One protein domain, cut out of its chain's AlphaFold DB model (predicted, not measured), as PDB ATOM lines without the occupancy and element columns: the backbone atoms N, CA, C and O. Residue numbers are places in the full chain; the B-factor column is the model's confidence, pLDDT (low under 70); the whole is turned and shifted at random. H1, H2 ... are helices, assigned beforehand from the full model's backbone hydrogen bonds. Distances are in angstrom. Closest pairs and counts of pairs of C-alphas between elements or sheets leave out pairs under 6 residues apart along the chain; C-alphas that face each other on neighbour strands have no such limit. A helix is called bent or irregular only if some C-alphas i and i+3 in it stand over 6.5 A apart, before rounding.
ATOM      1  N   SER A   2     183.850 221.310 128.765       89.12
ATOM      2  CA  SER A   2     183.325 220.486 129.869       89.12
ATOM      3  C   SER A   2     182.099 221.131 130.554       89.12
ATOM      4  O   SER A   2     181.822 222.318 130.335       89.12
ATOM      5  N   PRO A   3     181.326 220.382 131.369       90.25
ATOM      6  CA  PRO A   3     180.268 220.955 132.207       90.25
ATOM      7  C   PRO A   3     180.779 222.034 133.176       90.25
ATOM      8  O   PRO A   3     180.127 223.061 133.350       90.25
ATOM      9  N   GLU A   4     181.961 221.831 133.754       87.50
ATOM     10  CA  GLU A   4     182.615 222.732 134.711       87.50
ATOM     11  C   GLU A   4     183.080 224.016 134.010       87.50
ATOM     12  O   GLU A   4     182.798 225.124 134.457       87.50
ATOM     13  N   GLU A   5     183.711 223.882 132.843       87.88
ATOM     14  CA  GLU A   5     184.135 224.998 131.992       87.88
ATOM     15  C   GLU A   5     182.944 225.873 131.560       87.88
ATOM     16  O   GLU A   5     183.031 227.102 131.532       87.88
ATOM     17  N   ARG A   6     181.780 225.255 131.305       92.12
ATOM     18  CA  ARG A   6     180.523 225.975 131.051       92.12
ATOM     19  C   ARG A   6     180.050 226.773 132.265       92.12
ATOM     20  O   ARG A   6     179.612 227.908 132.082       92.12
ATOM     21  N   GLN A   7     180.139 226.216 133.471       93.19
ATOM     22  CA  GLN A   7     179.771 226.918 134.706       93.19
ATOM     23  C   GLN A   7     180.716 228.095 134.987       93.19
ATOM     24  O   GLN A   7     180.248 229.190 135.297       93.19
ATOM     25  N   LEU A   8     182.027 227.905 134.802       92.06
ATOM     26  CA  LEU A   8     183.035 228.961 134.949       92.06
ATOM     27  C   LEU A   8     182.781 230.130 133.986       92.06
ATOM     28  O   LEU A   8     182.770 231.287 134.410       92.06
ATOM     29  N   LEU A   9     182.507 229.843 132.709       92.31
ATOM     30  CA  LEU A   9     182.168 230.869 131.719       92.31
ATOM     31  C   LEU A   9     180.851 231.586 132.052       92.31
ATOM     32  O   LEU A   9     180.792 232.810 131.956       92.31
ATOM     33  N   GLN A  10     179.811 230.870 132.491       94.06
ATOM     34  CA  GLN A  10     178.555 231.492 132.939       94.06
ATOM     35  C   GLN A  10     178.791 232.447 134.120       94.06
ATOM     36  O   GLN A  10     178.419 233.617 134.043       94.06
ATOM     37  N   GLY A  11     179.511 231.995 135.153       92.69
ATOM     38  CA  GLY A  11     179.873 232.821 136.310       92.69
ATOM     39  C   GLY A  11     180.792 234.003 135.973       92.69
ATOM     40  O   GLY A  11     180.768 235.019 136.669       92.69
ATOM     41  N   LEU A  12     181.589 233.920 134.903       91.69
ATOM     42  CA  LEU A  12     182.335 235.061 134.364       91.69
ATOM     43  C   LEU A  12     181.385 236.101 133.742       91.69
ATOM     44  O   LEU A  12     181.453 237.279 134.094       91.69
ATOM     45  N   PHE A  13     180.459 235.686 132.872       92.38
ATOM     46  CA  PHE A  13     179.481 236.600 132.265       92.38
ATOM     47  C   PHE A  13     178.543 237.243 133.297       92.38
ATOM     48  O   PHE A  13     178.263 238.439 133.195       92.38
ATOM     49  N   ASP A  14     178.118 236.504 134.323       93.38
ATOM     50  CA  ASP A  14     177.294 237.052 135.407       93.38
ATOM     51  C   ASP A  14     178.038 238.091 136.258       93.38
ATOM     52  O   ASP A  14     177.440 239.091 136.653       93.38
ATOM     53  N   ARG A  15     179.354 237.940 136.457       88.69
ATOM     54  CA  ARG A  15     180.197 238.963 137.108       88.69
ATOM     55  C   ARG A  15     180.464 240.186 136.220       88.69
ATOM     56  O   ARG A  15     180.640 241.289 136.738       88.69
ATOM     57  N   MET A  16     180.448 240.033 134.895       87.88
ATOM     58  CA  MET A  16     180.577 241.161 133.959       87.88
ATOM     59  C   MET A  16     179.273 241.957 133.785       87.88
ATOM     60  O   MET A  16     179.333 243.168 133.573       87.88
ATOM     61  N   ARG A  17     178.098 241.320 133.910       88.88
ATOM     62  CA  ARG A  17     176.774 241.951 133.719       88.88
ATOM     63  C   ARG A  17     176.566 243.278 134.476       88.88
ATOM     64  O   ARG A  17     176.143 244.229 133.821       88.88
ATOM     65  N   PRO A  18     176.881 243.412 135.783       89.94
ATOM     66  CA  PRO A  18     176.740 244.682 136.507       89.94
ATOM     67  C   PRO A  18     177.548 245.835 135.900       89.94
ATOM     68  O   PRO A  18     177.114 246.983 135.928       89.94
ATOM     69  N   ASN A  19     178.702 245.524 135.302       83.69
ATOM     70  CA  ASN A  19     179.612 246.499 134.705       83.69
ATOM     71  C   ASN A  19     179.248 246.872 133.258       83.69
ATOM     72  O   ASN A  19     179.880 247.752 132.674       83.69
ATOM     73  N   ALA A  20     178.226 246.239 132.668       78.44
ATOM     74  CA  ALA A  20     177.857 246.456 131.271       78.44
ATOM     75  C   ALA A  20     177.469 247.915 130.967       78.44
ATOM     76  O   ALA A  20     177.759 248.382 129.865       78.44
ATOM     77  N   ASN A  21     176.876 248.611 131.946       77.81
ATOM     78  CA  ASN A  21     176.357 249.981 131.845       77.81
ATOM     79  C   ASN A  21     177.352 251.073 132.285       77.81
ATOM     80  O   ASN A  21     176.971 252.243 132.353       77.81
ATOM     81  N   ASN A  22     178.598 250.722 132.616       85.88
ATOM     82  CA  ASN A  22     179.624 251.725 132.913       85.88
ATOM     83  C   ASN A  22     179.867 252.627 131.693       85.88
ATOM     84  O   ASN A  22     179.686 252.198 130.553       85.88
ATOM     85  N   PHE A  23     180.303 253.870 131.919       83.25
ATOM     86  CA  PHE A  23     180.705 254.750 130.821       83.25
ATOM     87  C   PHE A  23     181.902 254.136 130.088       83.25
ATOM     88  O   PHE A  23     182.942 253.880 130.697       83.25
ATOM     89  N   ARG A  24     181.744 253.892 128.786       86.88
ATOM     90  CA  ARG A  24     182.785 253.337 127.920       86.88
ATOM     91  C   ARG A  24     183.293 254.405 126.971       86.88
ATOM     92  O   ARG A  24     182.524 255.229 126.475       86.88
ATOM     93  N   ASP A  25     184.587 254.350 126.702       93.81
ATOM     94  CA  ASP A  25     185.206 255.160 125.667       93.81
ATOM     95  C   ASP A  25     184.781 254.646 124.281       93.81
ATOM     96  O   ASP A  25     184.966 253.473 123.947       93.81
ATOM     97  N   ARG A  26     184.195 255.537 123.473       94.44
ATOM     98  CA  ARG A  26     183.689 255.210 122.135       94.44
ATOM     99  C   ARG A  26     184.798 254.920 121.129       94.44
ATOM    100  O   ARG A  26     184.530 254.194 120.173       94.44
ATOM    101  N   GLU A  27     185.990 255.488 121.296       95.44
ATOM    102  CA  GLU A  27     187.130 255.199 120.419       95.44
ATOM    103  C   GLU A  27     187.670 253.799 120.724       95.44
ATOM    104  O   GLU A  27     187.843 252.983 119.815       95.44
ATOM    105  N   ALA A  28     187.801 253.467 122.014       94.44
ATOM    106  CA  ALA A  28     188.176 252.128 122.456       94.44
ATOM    107  C   ALA A  28     187.158 251.062 122.009       94.44
ATOM    108  O   ALA A  28     187.559 250.016 121.502       94.44
ATOM    109  N   GLU A  29     185.847 251.314 122.131       93.69
ATOM    110  CA  GLU A  29     184.826 250.373 121.647       93.69
ATOM    111  C   GLU A  29     184.890 250.153 120.130       93.69
ATOM    112  O   GLU A  29     184.711 249.022 119.675       93.69
ATOM    113  N   GLN A  30     185.148 251.192 119.331       96.50
ATOM    114  CA  GLN A  30     185.292 251.044 117.879       96.50
ATOM    115  C   GLN A  30     186.508 250.183 117.527       96.50
ATOM    116  O   GLN A  30     186.360 249.201 116.796       96.50
ATOM    117  N   LEU A  31     187.668 250.477 118.124       96.75
ATOM    118  CA  LEU A  31     188.896 249.711 117.914       96.75
ATOM    119  C   LEU A  31     188.745 248.246 118.355       96.75
ATOM    120  O   LEU A  31     189.132 247.340 117.620       96.75
ATOM    121  N   ILE A  32     188.144 247.986 119.521       94.69
ATOM    122  CA  ILE A  32     187.896 246.618 120.006       94.69
ATOM    123  C   ILE A  32     186.985 245.858 119.033       94.69
ATOM    124  O   ILE A  32     187.273 244.710 118.701       94.69
ATOM    125  N   ASN A  33     185.915 246.487 118.535       96.06
ATOM    126  CA  ASN A  33     185.014 245.855 117.569       96.06
ATOM    127  C   ASN A  33     185.702 245.556 116.226       96.06
ATOM    128  O   ASN A  33     185.438 244.512 115.630       96.06
ATOM    129  N   GLU A  34     186.587 246.433 115.750       97.50
ATOM    130  CA  GLU A  34     187.399 246.187 114.554       97.50
ATOM    131  C   GLU A  34     188.369 245.015 114.765       97.50
ATOM    132  O   GLU A  34     188.390 244.077 113.967       97.50
ATOM    133  N   GLN A  35     189.097 244.999 115.886       97.12
ATOM    134  CA  GLN A  35     190.041 243.926 116.205       97.12
ATOM    135  C   GLN A  35     189.352 242.574 116.423       97.12
ATOM    136  O   GLN A  35     189.865 241.557 115.965       97.12
ATOM    137  N   VAL A  36     188.165 242.531 117.038       97.31
ATOM    138  CA  VAL A  36     187.376 241.291 117.183       97.31
ATOM    139  C   VAL A  36     186.846 240.788 115.833       97.31
ATOM    140  O   VAL A  36     186.753 239.579 115.633       97.31
ATOM    141  N   ARG A  37     186.544 241.678 114.876       97.50
ATOM    142  CA  ARG A  37     186.193 241.279 113.498       97.50
ATOM    143  C   ARG A  37     187.397 240.725 112.737       97.50
ATOM    144  O   ARG A  37     187.244 239.743 112.019       97.50
ATOM    145  N   ALA A  38     188.575 241.324 112.910       97.62
ATOM    146  CA  ALA A  38     189.824 240.829 112.329       97.62
ATOM    147  C   ALA A  38     190.302 239.515 112.982       97.62
ATOM    148  O   ALA A  38     190.910 238.676 112.321       97.62
ATOM    149  N   GLN A  39     190.014 239.323 114.272       97.12
ATOM    150  CA  GLN A  39     190.451 238.186 115.084       97.12
ATOM    151  C   GLN A  39     189.247 237.539 115.799       97.12
ATOM    152  O   GLN A  39     189.074 237.716 117.009       97.12
ATOM    153  N   PRO A  40     188.413 236.746 115.099       96.12
ATOM    154  CA  PRO A  40     187.191 236.166 115.672       96.12
ATOM    155  C   PRO A  40     187.445 235.184 116.831       96.12
ATOM    156  O   PRO A  40     186.539 234.901 117.610       96.12
ATOM    157  N   TYR A  41     188.677 234.686 116.985       95.25
ATOM    158  CA  TYR A  41     189.108 233.866 118.124       95.25
ATOM    159  C   TYR A  41     189.454 234.687 119.384       95.25
ATOM    160  O   TYR A  41     189.574 234.113 120.469       95.25
ATOM    161  N   ALA A  42     189.618 236.012 119.286       96.31
ATOM    162  CA  ALA A  42     190.072 236.844 120.402       96.31
ATOM    163  C   ALA A  42     189.153 236.779 121.642       96.31
ATOM    164  O   ALA A  42     189.688 236.616 122.740       96.31
ATOM    165  N   PRO A  43     187.804 236.800 121.533       94.44
ATOM    166  CA  PRO A  43     186.929 236.665 122.702       94.44
ATOM    167  C   PRO A  43     187.119 235.344 123.463       94.44
ATOM    168  O   PRO A  43     187.008 235.326 124.686       94.44
ATOM    169  N   TYR A  44     187.441 234.253 122.759       93.44
ATOM    170  CA  TYR A  44     187.698 232.945 123.368       93.44
ATOM    171  C   TYR A  44     189.006 232.951 124.173       93.44
ATOM    172  O   TYR A  44     189.009 232.576 125.346       93.44
ATOM    173  N   LEU A  45     190.100 233.451 123.583       94.56
ATOM    174  CA  LEU A  45     191.396 233.544 124.267       94.56
ATOM    175  C   LEU A  45     191.364 234.523 125.449       94.56
ATOM    176  O   LEU A  45     191.966 234.249 126.489       94.56
ATOM    177  N   LEU A  46     190.634 235.637 125.324       94.19
ATOM    178  CA  LEU A  46     190.418 236.584 126.420       94.19
ATOM    179  C   LEU A  46     189.622 235.943 127.564       94.19
ATOM    180  O   LEU A  46     190.025 236.070 128.718       94.19
ATOM    181  N   ALA A  47     188.550 235.202 127.270       93.69
ATOM    182  CA  ALA A  47     187.791 234.486 128.294       93.69
ATOM    183  C   ALA A  47     188.659 233.446 129.025       93.69
ATOM    184  O   ALA A  47     188.691 233.433 130.254       93.69
ATOM    185  N   GLN A  48     189.425 232.631 128.288       91.44
ATOM    186  CA  GLN A  48     190.352 231.653 128.870       91.44
ATOM    187  C   GLN A  48     191.418 232.327 129.754       91.44
ATOM    188  O   GLN A  48     191.677 231.881 130.870       91.44
ATOM    189  N   THR A  49     191.978 233.445 129.288       92.94
ATOM    190  CA  THR A  49     192.950 234.264 130.026       92.94
ATOM    191  C   THR A  49     192.375 234.798 131.341       92.94
ATOM    192  O   THR A  49     193.023 234.700 132.384       92.94
ATOM    193  N   VAL A  50     191.148 235.328 131.321       94.12
ATOM    194  CA  VAL A  50     190.489 235.874 132.518       94.12
ATOM    195  C   VAL A  50     190.113 234.771 133.514       94.12
ATOM    196  O   VAL A  50     190.236 234.989 134.717       94.12
ATOM    197  N   LEU A  51     189.728 233.573 133.055       91.12
ATOM    198  CA  LEU A  51     189.459 232.437 133.948       91.12
ATOM    199  C   LEU A  51     190.706 231.986 134.728       91.12
ATOM    200  O   LEU A  51     190.612 231.726 135.926       91.12
ATOM    201  N   VAL A  52     191.877 231.942 134.083       92.00
ATOM    202  CA  VAL A  52     193.149 231.627 134.766       92.00
ATOM    203  C   VAL A  52     193.511 232.718 135.780       92.00
ATOM    204  O   VAL A  52     193.936 232.410 136.894       92.00
ATOM    205  N   GLN A  53     193.295 233.994 135.439       91.75
ATOM    206  CA  GLN A  53     193.526 235.109 136.367       91.75
ATOM    207  C   GLN A  53     192.590 235.064 137.585       91.75
ATOM    208  O   GLN A  53     193.047 235.297 138.700       91.75
ATOM    209  N   ASP A  54     191.312 234.719 137.408       89.19
ATOM    210  CA  ASP A  54     190.347 234.563 138.507       89.19
ATOM    211  C   ASP A  54     190.777 233.462 139.494       89.19
ATOM    212  O   ASP A  54     190.785 233.681 140.705       89.19
ATOM    213  N   GLN A  55     191.239 232.313 138.988       88.50
ATOM    214  CA  GLN A  55     191.789 231.234 139.820       88.50
ATOM    215  C   GLN A  55     193.070 231.658 140.558       88.50
ATOM    216  O   GLN A  55     193.228 231.368 141.744       88.50
ATOM    217  N   ALA A  56     193.971 232.384 139.887       89.25
ATOM    218  CA  ALA A  56     195.189 232.905 140.507       89.25
ATOM    219  C   ALA A  56     194.887 233.933 141.616       89.25
ATOM    220  O   ALA A  56     195.528 233.910 142.667       89.25
ATOM    221  N   LEU A  57     193.887 234.799 141.415       91.94
ATOM    222  CA  LEU A  57     193.427 235.768 142.414       91.94
ATOM    223  C   LEU A  57     192.763 235.087 143.619       91.94
ATOM    224  O   LEU A  57     193.012 235.494 144.752       91.94
ATOM    225  N   GLN A  58     191.969 234.035 143.403       91.94
ATOM    226  CA  GLN A  58     191.396 233.225 144.485       91.94
ATOM    227  C   GLN A  58     192.505 232.579 145.331       91.94
ATOM    228  O   GLN A  58     192.574 232.819 146.535       91.94
ATOM    229  N   ALA A  59     193.456 231.887 144.694       91.19
ATOM    230  CA  ALA A  59     194.587 231.268 145.387       91.19
ATOM    231  C   ALA A  59     195.488 232.283 146.124       91.19
ATOM    232  O   ALA A  59     196.073 231.959 147.161       91.19
ATOM    233  N   ALA A  60     195.613 233.513 145.612       92.38
ATOM    234  CA  ALA A  60     196.320 234.597 146.292       92.38
ATOM    235  C   ALA A  60     195.562 235.093 147.537       92.38
ATOM    236  O   ALA A  60     196.177 235.267 148.590       92.38
ATOM    237  N   ASN A  61     194.239 235.266 147.446       93.62
ATOM    238  CA  ASN A  61     193.394 235.670 148.573       93.62
ATOM    239  C   ASN A  61     193.377 234.621 149.694       93.62
ATOM    240  O   ASN A  61     193.520 234.984 150.860       93.62
ATOM    241  N   ASP A  62     193.286 233.331 149.360       96.44
ATOM    242  CA  ASP A  62     193.326 232.247 150.350       96.44
ATOM    243  C   ASP A  62     194.653 232.245 151.128       96.44
ATOM    244  O   ASP A  62     194.678 232.091 152.350       96.44
ATOM    245  N   ARG A  63     195.776 232.484 150.433       92.56
ATOM    246  CA  ARG A  63     197.096 232.626 151.068       92.56
ATOM    247  C   ARG A  63     197.196 233.876 151.937       92.56
ATOM    248  O   ARG A  63     197.802 233.799 153.001       92.56
ATOM    249  N   LEU A  64     196.616 235.004 151.518       95.31
ATOM    250  CA  LEU A  64     196.572 236.217 152.341       95.31
ATOM    251  C   LEU A  64     195.820 235.960 153.653       95.31
ATOM    252  O   LEU A  64     196.377 236.228 154.712       95.31
ATOM    253  N   GLN A  65     194.643 235.331 153.601       96.56
ATOM    254  CA  GLN A  65     193.872 234.982 154.804       96.56
ATOM    255  C   GLN A  65     194.637 234.032 155.741       96.56
ATOM    256  O   GLN A  65     194.605 234.202 156.959       96.56
ATOM    257  N   GLN A  66     195.366 233.050 155.196       94.75
ATOM    258  CA  GLN A  66     196.226 232.160 155.990       94.75
ATOM    259  C   GLN A  66     197.383 232.916 156.664       94.75
ATOM    260  O   GLN A  66     197.702 232.653 157.826       94.75
ATOM    261  N   LEU A  67     198.005 233.868 155.961       94.69
ATOM    262  CA  LEU A  67     199.054 234.723 156.523       94.69
ATOM    263  C   LEU A  67     198.501 235.651 157.613       94.69
ATOM    264  O   LEU A  67     199.117 235.757 158.670       94.69
ATOM    265  N   GLU A  68     197.341 236.271 157.393       95.00
ATOM    266  CA  GLU A  68     196.656 237.120 158.377       95.00
ATOM    267  C   GLU A  68     196.329 236.342 159.659       95.00
ATOM    268  O   GLU A  68     196.648 236.807 160.753       95.00
ATOM    269  N   GLN A  69     195.788 235.124 159.542       95.19
ATOM    270  CA  GLN A  69     195.519 234.248 160.690       95.19
ATOM    271  C   GLN A  69     196.798 233.884 161.457       95.19
ATOM    272  O   GLN A  69     196.817 233.941 162.686       95.19
ATOM    273  N   HIS A  70     197.882 233.547 160.751       92.50
ATOM    274  CA  HIS A  70     199.157 233.206 161.386       92.50
ATOM    275  C   HIS A  70     199.788 234.416 162.096       92.50
ATOM    276  O   HIS A  70     200.267 234.280 163.223       92.50
ATOM    277  N   VAL A  71     199.733 235.611 161.495       93.50
ATOM    278  CA  VAL A  71     200.139 236.861 162.158       93.50
ATOM    279  C   VAL A  71     199.293 237.095 163.412       93.50
ATOM    280  O   VAL A  71     199.853 237.334 164.480       93.50
ATOM    281  N   GLN A  72     197.972 236.927 163.329       93.62
ATOM    282  CA  GLN A  72     197.074 237.120 164.466       93.62
ATOM    283  C   GLN A  72     197.308 236.100 165.599       93.62
ATOM    284  O   GLN A  72     197.154 236.446 166.772       93.62
ATOM    285  N   GLU A  73     197.697 234.852 165.304       92.50
ATOM    286  CA  GLU A  73     198.110 233.877 166.331       92.50
ATOM    287  C   GLU A  73     199.432 234.298 166.999       92.50
ATOM    288  O   GLU A  73     199.559 234.252 168.227       92.50
ATOM    289  N   LEU A  74     200.412 234.750 166.210       89.12
ATOM    290  CA  LEU A  74     201.701 235.224 166.717       89.12
ATOM    291  C   LEU A  74     201.556 236.483 167.585       89.12
ATOM    292  O   LEU A  74     202.259 236.601 168.591       89.12
ATOM    293  N   GLU A  75     200.646 237.393 167.241       87.38
ATOM    294  CA  GLU A  75     200.300 238.566 168.053       87.38
ATOM    295  C   GLU A  75     199.587 238.170 169.353       87.38
ATOM    296  O   GLU A  75     199.938 238.669 170.424       87.38
TER     297      GLU A  75
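Overview. This is residues 2 to 75 of the 257 residues of the protein "Putative periplasmic ligand-binding sensor protein" of Beijerinckiaceae bacterium RH AL1 (UniProt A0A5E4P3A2). One long helix, H3, is crossed near its beginning by H1, while H2 makes a corner with H3's first residues; residues 55 to 75 of H3 stick out as an arm. The 74 printed residues, with helices H1, H2, H3 in that order and no named strand, are all helix in class. The whole is extended: radius of gyration of the C-alphas 17.8 A, spans 55 by 33 by 20 A.

Arrangement. Start at H1, residues 3 to 21: its residues 8 to 12 alone touch H3, residues 42 to 75, there with residues 47 to 51 alone. The closest C-alphas, of Leu 8 and Leu 51, are 7.4 A apart; the lines are about perpendicular at 89 degrees. H2, residues 26 to 38, is apart from H1. H2 is close to but not clearly touching H3, closest C-alphas Val 36 and Ala 42 at 6.1 A, at a steep tilt of 62 degrees, opposite ways. Every O i to N i+4 pair is within hydrogen-bond range in H2 and H3, 12 of 15 in H1.

Along the chain. Find C-alpha 3 at (180.268, 220.955, 132.207); H1 runs 29.3 A, with a kink of 26 degrees near residue 15, and is irregular, C-alphas 18 and 21 being 7.1 A apart. H2 spans 18.5 A; H3 runs 48.8 A to C-alpha 75 at (200.300, 238.566, 168.053).

Size, cuts and confidence. The farthest C-alphas, Ala 38 and Glu 75, are 56.7 A apart. The printed part has no cut, both links are tight, and no printed residue is under 70 in pLDDT.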